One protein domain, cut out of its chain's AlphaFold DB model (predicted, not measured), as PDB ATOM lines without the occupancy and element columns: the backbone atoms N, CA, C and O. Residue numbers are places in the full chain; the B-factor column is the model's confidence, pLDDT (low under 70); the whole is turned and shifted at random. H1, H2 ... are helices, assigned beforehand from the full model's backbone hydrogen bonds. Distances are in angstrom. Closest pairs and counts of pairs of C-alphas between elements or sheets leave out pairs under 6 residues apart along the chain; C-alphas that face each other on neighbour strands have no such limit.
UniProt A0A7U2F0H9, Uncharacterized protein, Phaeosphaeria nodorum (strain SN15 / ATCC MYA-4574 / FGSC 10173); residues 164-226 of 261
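What this domain is: This is residues 164 to 226 of the 261 residues of an uncharacterized protein of Phaeosphaeria nodorum (strain SN15 / ATCC MYA-4574 / FGSC 10173) (UniProt A0A7U2F0H9). A long stretch without named elements, residues 164 to 187, leads into a small cluster of three helices: H2 turns off the end of H1, and H3 folds back to pack on both. Within that stretch, residues 174 to 175 pair antiparallel with 182 to 183, making a small loop. The printed part has 63 residues, 30 of them in H1, H2 and H3, under half; the class is all helix, with no named strand. It is only just loose, close to compact, with a radius of gyration of the C-alphas of 12.9 A, and elongated, spanning 43 by 25 by 17 A.

Where its parts are: H1, residues 188 to 199, begins at C-alpha (121.052, 169.142, 129.641) and is 17.1 A long. H2 is residues 201 to 208. H3, residues 213 to 222, measures 14.2 A and ends at C-alpha (110.074, 156.173, 137.215).

How they stand to each other: H1 touches H3 with residues 193 to 198 alone; the closest C-alphas, of Ile 197 and Ala 217, are 6.2 A apart. Their lines are only just about perpendicular, at 73 degrees. H2 touches H3, closest at the C-alphas of Thr 203 and Val 216, 6.5 A, at a steep tilt of 47 degrees, opposite ways. H1 and H2 are close but not clearly touching. In H1, H2 and H3 every O i to N i+4 pair is within hydrogen-bond range.

The domain as a whole: The farthest C-alphas, of Gln 165 and Gln 208, are 43.6 A apart. The printed part has no cut, and both links between helices are tight. The pLDDT is under 70 at residue 179 and residues 224 to 226.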
ATOM      1  N   ALA A 164     105.327 169.862 117.786       74.56
ATOM      2  CA  ALA A 164     104.723 170.366 116.556       74.56
ATOM      3  C   ALA A 164     103.223 170.026 116.424       74.56
ATOM      4  O   ALA A 164     102.541 170.598 115.575       74.56
ATOM      5  N   GLN A 165     102.710 169.104 117.238       77.00
ATOM      6  CA  GLN A 165     101.320 168.666 117.296       77.00
ATOM      7  C   GLN A 165     100.554 169.307 118.470       77.00
ATOM      8  O   GLN A 165      99.362 169.048 118.631       77.00
ATOM      9  N   GLY A 166     101.201 170.172 119.260       70.00
ATOM     10  CA  GLY A 166     100.611 170.819 120.431       70.00
ATOM     11  C   GLY A 166     100.564 169.935 121.682       70.00
ATOM     12  O   GLY A 166      99.969 170.338 122.680       70.00
ATOM     13  N   GLY A 167     101.171 168.747 121.642       72.75
ATOM     14  CA  GLY A 167     101.322 167.854 122.780       72.75
ATOM     15  C   GLY A 167     102.371 168.381 123.750       72.75
ATOM     16  O   GLY A 167     103.447 168.809 123.340       72.75
ATOM     17  N   ARG A 168     102.059 168.350 125.048       73.31
ATOM     18  CA  ARG A 168     103.023 168.661 126.108       73.31
ATOM     19  C   ARG A 168     104.219 167.712 126.012       73.31
ATOM     20  O   ARG A 168     104.020 166.505 125.946       73.31
ATOM     21  N   ILE A 169     105.428 168.263 126.082       73.50
ATOM     22  CA  ILE A 169     106.658 167.496 126.270       73.50
ATOM     23  C   ILE A 169     107.367 167.965 127.538       73.50
ATOM     24  O   ILE A 169     107.704 169.140 127.680       73.50
ATOM     25  N   ALA A 170     107.663 167.020 128.421       81.25
ATOM     26  CA  ALA A 170     108.664 167.145 129.466       81.25
ATOM     27  C   ALA A 170     109.870 166.245 129.147       81.25
ATOM     28  O   ALA A 170     109.745 165.210 128.489       81.25
ATOM     29  N   TRP A 171     111.070 166.628 129.590       85.38
ATOM     30  CA  TRP A 171     112.290 165.871 129.272       85.38
ATOM     31  C   TRP A 171     112.256 164.454 129.865       85.38
ATOM     32  O   TRP A 171     112.769 163.511 129.255       85.38
ATOM     33  N   GLN A 172     111.620 164.328 131.029       85.56
ATOM     34  CA  GLN A 172     111.443 163.101 131.789       85.56
ATOM     35  C   GLN A 172     110.263 162.253 131.320       85.56
ATOM     36  O   GLN A 172     110.088 161.170 131.866       85.56
ATOM     37  N   ASP A 173     109.448 162.695 130.355       82.62
ATOM     38  CA  ASP A 173     108.342 161.866 129.866       82.62
ATOM     39  C   ASP A 173     108.875 160.507 129.389       82.62
ATOM     40  O   ASP A 173     109.963 160.417 128.814       82.62
ATOM     41  N   ILE A 174     108.131 159.434 129.664       80.94
ATOM     42  CA  ILE A 174     108.566 158.083 129.307       80.94
ATOM     43  C   ILE A 174     108.529 157.934 127.787       80.94
ATOM     44  O   ILE A 174     107.522 158.186 127.128       80.94
ATOM     45  N   SER A 175     109.639 157.464 127.236       73.69
ATOM     46  CA  SER A 175     109.748 156.968 125.872       73.69
ATOM     47  C   SER A 175     110.296 155.540 125.883       73.69
ATOM     48  O   SER A 175     110.990 155.132 126.815       73.69
ATOM     49  N   GLY A 176     109.983 154.765 124.845       71.00
ATOM     50  CA  GLY A 176     110.359 153.349 124.769       71.00
ATOM     51  C   GLY A 176     109.314 152.400 125.374       71.00
ATOM     52  O   GLY A 176     108.221 152.833 125.730       71.00
ATOM     53  N   PRO A 177     109.600 151.085 125.401       70.81
ATOM     54  CA  PRO A 177     108.687 150.084 125.948       70.81
ATOM     55  C   PRO A 177     108.657 150.129 127.481       70.81
ATOM     56  O   PRO A 177     109.681 150.398 128.102       70.81
ATOM     57  N   ASP A 178     107.529 149.746 128.088       70.19
ATOM     58  CA  ASP A 178     107.356 149.690 129.554       70.19
ATOM     59  C   ASP A 178     108.424 148.837 130.264       70.19
ATOM     60  O   ASP A 178     108.757 149.072 131.420       70.19
ATOM     61  N   SER A 179     108.999 147.852 129.565       67.62
ATOM     62  CA  SER A 179     110.078 146.997 130.075       67.62
ATOM     63  C   SER A 179     111.461 147.656 130.089       67.62
ATOM     64  O   SER A 179     112.402 147.071 130.625       67.62
ATOM     65  N   ASN A 180     111.616 148.827 129.468       73.12
ATOM     66  CA  ASN A 180     112.864 149.583 129.420       73.12
ATOM     67  C   ASN A 180     112.582 151.082 129.176       73.12
ATOM     68  O   ASN A 180     112.877 151.589 128.083       73.12
ATOM     69  N   PRO A 181     111.984 151.780 130.160       75.56
ATOM     70  CA  PRO A 181     111.644 153.187 130.021       75.56
ATOM     71  C   PRO A 181     112.913 154.031 129.890       75.56
ATOM     72  O   PRO A 181     113.899 153.834 130.603       75.56
ATOM     73  N   VAL A 182     112.894 154.999 128.977       80.44
ATOM     74  CA  VAL A 182     113.951 156.002 128.837       80.44
ATOM     75  C   VAL A 182     113.346 157.405 128.733       80.44
ATOM     76  O   VAL A 182     112.256 157.550 128.182       80.44
ATOM     77  N   PRO A 183     114.037 158.460 129.199       81.75
ATOM     78  CA  PRO A 183     113.532 159.820 129.099       81.75
ATOM     79  C   PRO A 183     113.367 160.226 127.641       81.75
ATOM     80  O   PRO A 183     114.258 159.967 126.823       81.75
ATOM     81  N   ALA A 184     112.263 160.903 127.333       75.25
ATOM     82  CA  ALA A 184     111.946 161.417 126.007       75.25
ATOM     83  C   ALA A 184     113.057 162.321 125.459       75.25
ATOM     84  O   ALA A 184     113.298 162.347 124.249       75.25
ATOM     85  N   ARG A 185     113.768 163.048 126.337       78.19
ATOM     86  CA  ARG A 185     114.922 163.877 125.965       78.19
ATOM     87  C   ARG A 185     116.081 163.695 126.947       78.19
ATOM     88  O   ARG A 185     116.028 164.139 128.088       78.19
ATOM     89  N   LYS A 186     117.196 163.127 126.470       76.06
ATOM     90  CA  LYS A 186     118.472 163.053 127.213       76.06
ATOM     91  C   LYS A 186     119.344 164.298 126.979       76.06
ATOM     92  O   LYS A 186     120.465 164.188 126.490       76.06
ATOM     93  N   GLY A 187     118.778 165.472 127.259       83.88
ATOM     94  CA  GLY A 187     119.424 166.779 127.095       83.88
ATOM     95  C   GLY A 187     120.237 167.224 128.315       83.88
ATOM     96  O   GLY A 187     120.742 166.403 129.083       83.88
ATOM     97  N   GLU A 188     120.350 168.541 128.501       89.25
ATOM     98  CA  GLU A 188     121.052 169.142 129.641       89.25
ATOM     99  C   GLU A 188     120.429 168.722 130.984       89.25
ATOM    100  O   GLU A 188     121.155 168.407 131.927       89.25
ATOM    101  N   GLU A 189     119.099 168.622 131.059       90.12
ATOM    102  CA  GLU A 189     118.380 168.186 132.257       90.12
ATOM    103  C   GLU A 189     118.783 166.783 132.710       90.12
ATOM    104  O   GLU A 189     119.075 166.581 133.890       90.12
ATOM    105  N   TRP A 190     118.878 165.833 131.773       92.25
ATOM    106  CA  TRP A 190     119.314 164.469 132.073       92.25
ATOM    107  C   TRP A 190     120.757 164.438 132.575       92.25
ATOM    108  O   TRP A 190     121.065 163.723 133.527       92.25
ATOM    109  N   ALA A 191     121.649 165.224 131.964       92.94
ATOM    110  CA  ALA A 191     123.042 165.299 132.392       92.94
ATOM    111  C   ALA A 191     123.165 165.841 133.826       92.94
ATOM    112  O   ALA A 191     123.895 165.260 134.633       92.94
ATOM    113  N   LYS A 192     122.415 166.901 134.157       94.50
ATOM    114  CA  LYS A 192     122.362 167.476 135.509       94.50
ATOM    115  C   LYS A 192     121.763 166.505 136.524       94.50
ATOM    116  O   LYS A 192     122.356 166.293 137.574       94.50
ATOM    117  N   TYR A 193     120.637 165.873 136.192       95.31
ATOM    118  CA  TYR A 193     120.002 164.873 137.051       95.31
ATOM    119  C   TYR A 193     120.934 163.693 137.331       95.31
ATOM    120  O   TYR A 193     121.142 163.317 138.477       95.31
ATOM    121  N   ARG A 194     121.575 163.147 136.295       95.31
ATOM    122  CA  ARG A 194     122.528 162.042 136.431       95.31
ATOM    123  C   ARG A 194     123.746 162.418 137.279       95.31
ATOM    124  O   ARG A 194     124.242 161.573 138.020       95.31
ATOM    125  N   ALA A 195     124.238 163.653 137.163       96.06
ATOM    126  CA  ALA A 195     125.338 164.150 137.990       96.06
ATOM    127  C   ALA A 195     124.936 164.245 139.471       96.06
ATOM    128  O   ALA A 195     125.698 163.811 140.333       96.06
ATOM    129  N   TRP A 196     123.721 164.717 139.750       97.31
ATOM    130  CA  TRP A 196     123.163 164.721 141.099       97.31
ATOM    131  C   TRP A 196     122.964 163.305 141.646       97.31
ATOM    132  O   TRP A 196     123.476 162.998 142.719       97.31
ATOM    133  N   ILE A 197     122.340 162.404 140.877       96.50
ATOM    134  CA  ILE A 197     122.168 160.986 141.243       96.50
ATOM    135  C   ILE A 197     123.511 160.339 141.578       96.50
ATOM    136  O   ILE A 197     123.610 159.591 142.547       96.50
ATOM    137  N   TRP A 198     124.561 160.642 140.809       96.06
ATOM    138  CA  TRP A 198     125.908 160.151 141.088       96.06
ATOM    139  C   TRP A 198     126.419 160.577 142.468       96.06
ATOM    140  O   TRP A 198     127.095 159.791 143.121       96.06
ATOM    141  N   SER A 199     126.092 161.779 142.942       95.81
ATOM    142  CA  SER A 199     126.540 162.241 144.260       95.81
ATOM    143  C   SER A 199     125.918 161.473 145.435       95.81
ATOM    144  O   SER A 199     126.483 161.495 146.527       95.81
ATOM    145  N   LEU A 200     124.808 160.755 145.214       95.06
ATOM    146  CA  LEU A 200     124.050 160.094 146.275       95.06
ATOM    147  C   LEU A 200     124.746 158.826 146.820       95.06
ATOM    148  O   LEU A 200     125.240 158.003 146.034       95.06
ATOM    149  N   PRO A 201     124.740 158.594 148.148       92.75
ATOM    150  CA  PRO A 201     125.387 157.438 148.772       92.75
ATOM    151  C   PRO A 201     124.867 156.083 148.275       92.75
ATOM    152  O   PRO A 201     125.642 155.143 148.092       92.75
ATOM    153  N   GLU A 202     123.561 155.945 148.056       90.44
ATOM    154  CA  GLU A 202     122.948 154.720 147.544       90.44
ATOM    155  C   GLU A 202     123.362 154.418 146.108       90.44
ATOM    156  O   GLU A 202     123.583 153.252 145.781       90.44
ATOM    157  N   THR A 203     123.564 155.446 145.282       94.25
ATOM    158  CA  THR A 203     124.081 155.281 143.924       94.25
ATOM    159  C   THR A 203     125.510 154.771 143.979       94.25
ATOM    160  O   THR A 203     125.854 153.828 143.267       94.25
ATOM    161  N   GLN A 204     126.338 155.321 144.873       94.75
ATOM    162  CA  GLN A 204     127.703 154.836 145.075       94.75
ATOM    163  C   GLN A 204     127.720 153.361 145.505       94.75
ATOM    164  O   GLN A 204     128.459 152.560 144.930       94.75
ATOM    165  N   ARG A 205     126.853 152.965 146.448       93.94
ATOM    166  CA  ARG A 205     126.698 151.556 146.864       93.94
ATOM    167  C   ARG A 205     126.218 150.660 145.717       93.94
ATOM    168  O   ARG A 205     126.751 149.569 145.525       93.94
ATOM    169  N   ALA A 206     125.245 151.113 144.932       94.00
ATOM    170  CA  ALA A 206     124.708 150.381 143.787       94.00
ATOM    171  C   ALA A 206     125.764 150.163 142.689       94.00
ATOM    172  O   ALA A 206     125.865 149.078 142.113       94.00
ATOM    173  N   VAL A 207     126.587 151.174 142.419       94.69
ATOM    174  CA  VAL A 207     127.662 151.098 141.420       94.69
ATOM    175  C   VAL A 207     128.761 150.133 141.861       94.69
ATOM    176  O   VAL A 207     129.268 149.371 141.037       94.69
ATOM    177  N   GLN A 208     129.079 150.082 143.157       93.94
ATOM    178  CA  GLN A 208     130.044 149.119 143.706       93.94
ATOM    179  C   GLN A 208     129.629 147.657 143.483       93.94
ATOM    180  O   GLN A 208     130.498 146.802 143.318       93.94
ATOM    181  N   ILE A 209     128.325 147.366 143.431       94.62
ATOM    182  CA  ILE A 209     127.796 146.024 143.130       94.62
ATOM    183  C   ILE A 209     127.511 145.804 141.632       94.62
ATOM    184  O   ILE A 209     126.900 144.805 141.260       94.62
ATOM    185  N   GLY A 210     127.962 146.715 140.762       93.50
ATOM    186  CA  GLY A 210     127.922 146.564 139.304       93.50
ATOM    187  C   GLY A 210     126.708 147.178 138.600       93.50
ATOM    188  O   GLY A 210     126.555 146.973 137.395       93.50
ATOM    189  N   ARG A 211     125.850 147.939 139.296       94.81
ATOM    190  CA  ARG A 211     124.764 148.694 138.641       94.81
ATOM    191  C   ARG A 211     125.318 149.920 137.910       94.81
ATOM    192  O   ARG A 211     126.323 150.501 138.309       94.81
ATOM    193  N   THR A 212     124.652 150.343 136.839       94.50
ATOM    194  CA  THR A 212     124.989 151.599 136.154       94.50
ATOM    195  C   THR A 212     124.268 152.774 136.813       94.50
ATOM    196  O   THR A 212     123.160 152.620 137.324       94.50
ATOM    197  N   VAL A 213     124.871 153.967 136.760       93.69
ATOM    198  CA  VAL A 213     124.239 155.211 137.244       93.69
ATOM    199  C   VAL A 213     122.907 155.452 136.542       93.69
ATOM    200  O   VAL A 213     121.931 155.807 137.185       93.69
ATOM    201  N   ASP A 214     122.852 155.198 135.234       92.69
ATOM    202  CA  ASP A 214     121.636 155.343 134.439       92.69
ATOM    203  C   ASP A 214     120.524 154.419 134.945       92.69
ATOM    204  O   ASP A 214     119.389 154.856 135.049       92.69
ATOM    205  N   ALA A 215     120.833 153.171 135.318       90.56
ATOM    206  CA  ALA A 215     119.826 152.261 135.859       90.56
ATOM    207  C   ALA A 215     119.257 152.754 137.197       90.56
ATOM    208  O   ALA A 215     118.061 152.625 137.426       90.56
ATOM    209  N   VAL A 216     120.098 153.323 138.068       92.62
ATOM    210  CA  VAL A 216     119.652 153.914 139.341       92.62
ATOM    211  C   VAL A 216     118.836 155.184 139.092       92.62
ATOM    212  O   VAL A 216     117.778 155.356 139.678       92.62
ATOM    213  N   ALA A 217     119.287 156.048 138.180       92.81
ATOM    214  CA  ALA A 217     118.590 157.279 137.820       92.81
ATOM    215  C   ALA A 217     117.197 157.000 137.234       92.81
ATOM    216  O   ALA A 217     116.242 157.677 137.587       92.81
ATOM    217  N   LEU A 218     117.061 156.002 136.356       90.56
ATOM    218  CA  LEU A 218     115.761 155.620 135.793       90.56
ATOM    219  C   LEU A 218     114.842 155.003 136.847       90.56
ATOM    220  O   LEU A 218     113.656 155.313 136.852       90.56
ATOM    221  N   GLU A 219     115.387 154.175 137.742       89.00
ATOM    222  CA  GLU A 219     114.636 153.647 138.882       89.00
ATOM    223  C   GLU A 219     114.114 154.798 139.738       89.00
ATOM    224  O   GLU A 219     112.915 154.920 139.884       89.00
ATOM    225  N   MET A 220     114.964 155.720 140.189       89.19
ATOM    226  CA  MET A 220     114.526 156.846 141.024       89.19
ATOM    227  C   MET A 220     113.570 157.819 140.313       89.19
ATOM    228  O   MET A 220     112.820 158.526 140.982       89.19
ATOM    229  N   LEU A 221     113.613 157.898 138.980       88.00
ATOM    230  CA  LEU A 221     112.755 158.787 138.196       88.00
ATOM    231  C   LEU A 221     111.375 158.181 137.892       88.00
ATOM    232  O   LEU A 221     110.405 158.929 137.791       88.00
ATOM    233  N   TYR A 222     111.282 156.856 137.715       83.56
ATOM    234  CA  TYR A 222     110.074 156.173 137.215       83.56
ATOM    235  C   TYR A 222     109.508 155.094 138.131       83.56
ATOM    236  O   TYR A 222     108.356 154.690 137.967       83.56
ATOM    237  N   HIS A 223     110.309 154.604 139.063       71.62
ATOM    238  CA  HIS A 223     109.902 153.641 140.064       71.62
ATOM    239  C   HIS A 223     109.956 154.345 141.411       71.62
ATOM    240  O   HIS A 223     111.011 154.761 141.892       71.62
ATOM    241  N   GLU A 224     108.787 154.510 142.025       54.25
ATOM    242  CA  GLU A 224     108.766 154.798 143.451       54.25
ATOM    243  C   GLU A 224     109.594 153.705 144.136       54.25
ATOM    244  O   GLU A 224     109.429 152.529 143.795       54.25
ATOM    245  N   PRO A 225     110.534 154.052 145.029       45.41
ATOM    246  CA  PRO A 225     111.307 153.040 145.725       45.41
ATOM    247  C   PRO A 225     110.323 152.103 146.431       45.41
ATOM    248  O   PRO A 225     109.558 152.555 147.286       45.41
ATOM    249  N   ASP A 226     110.325 150.823 146.041       33.41
ATOM    250  CA  ASP A 226     109.538 149.757 146.663       33.41
ATOM    251  C   ASP A 226     109.769 149.819 148.185       33.41
ATOM    252  O   ASP A 226     110.821 149.432 148.700       33.41
TER     253      ASP A 226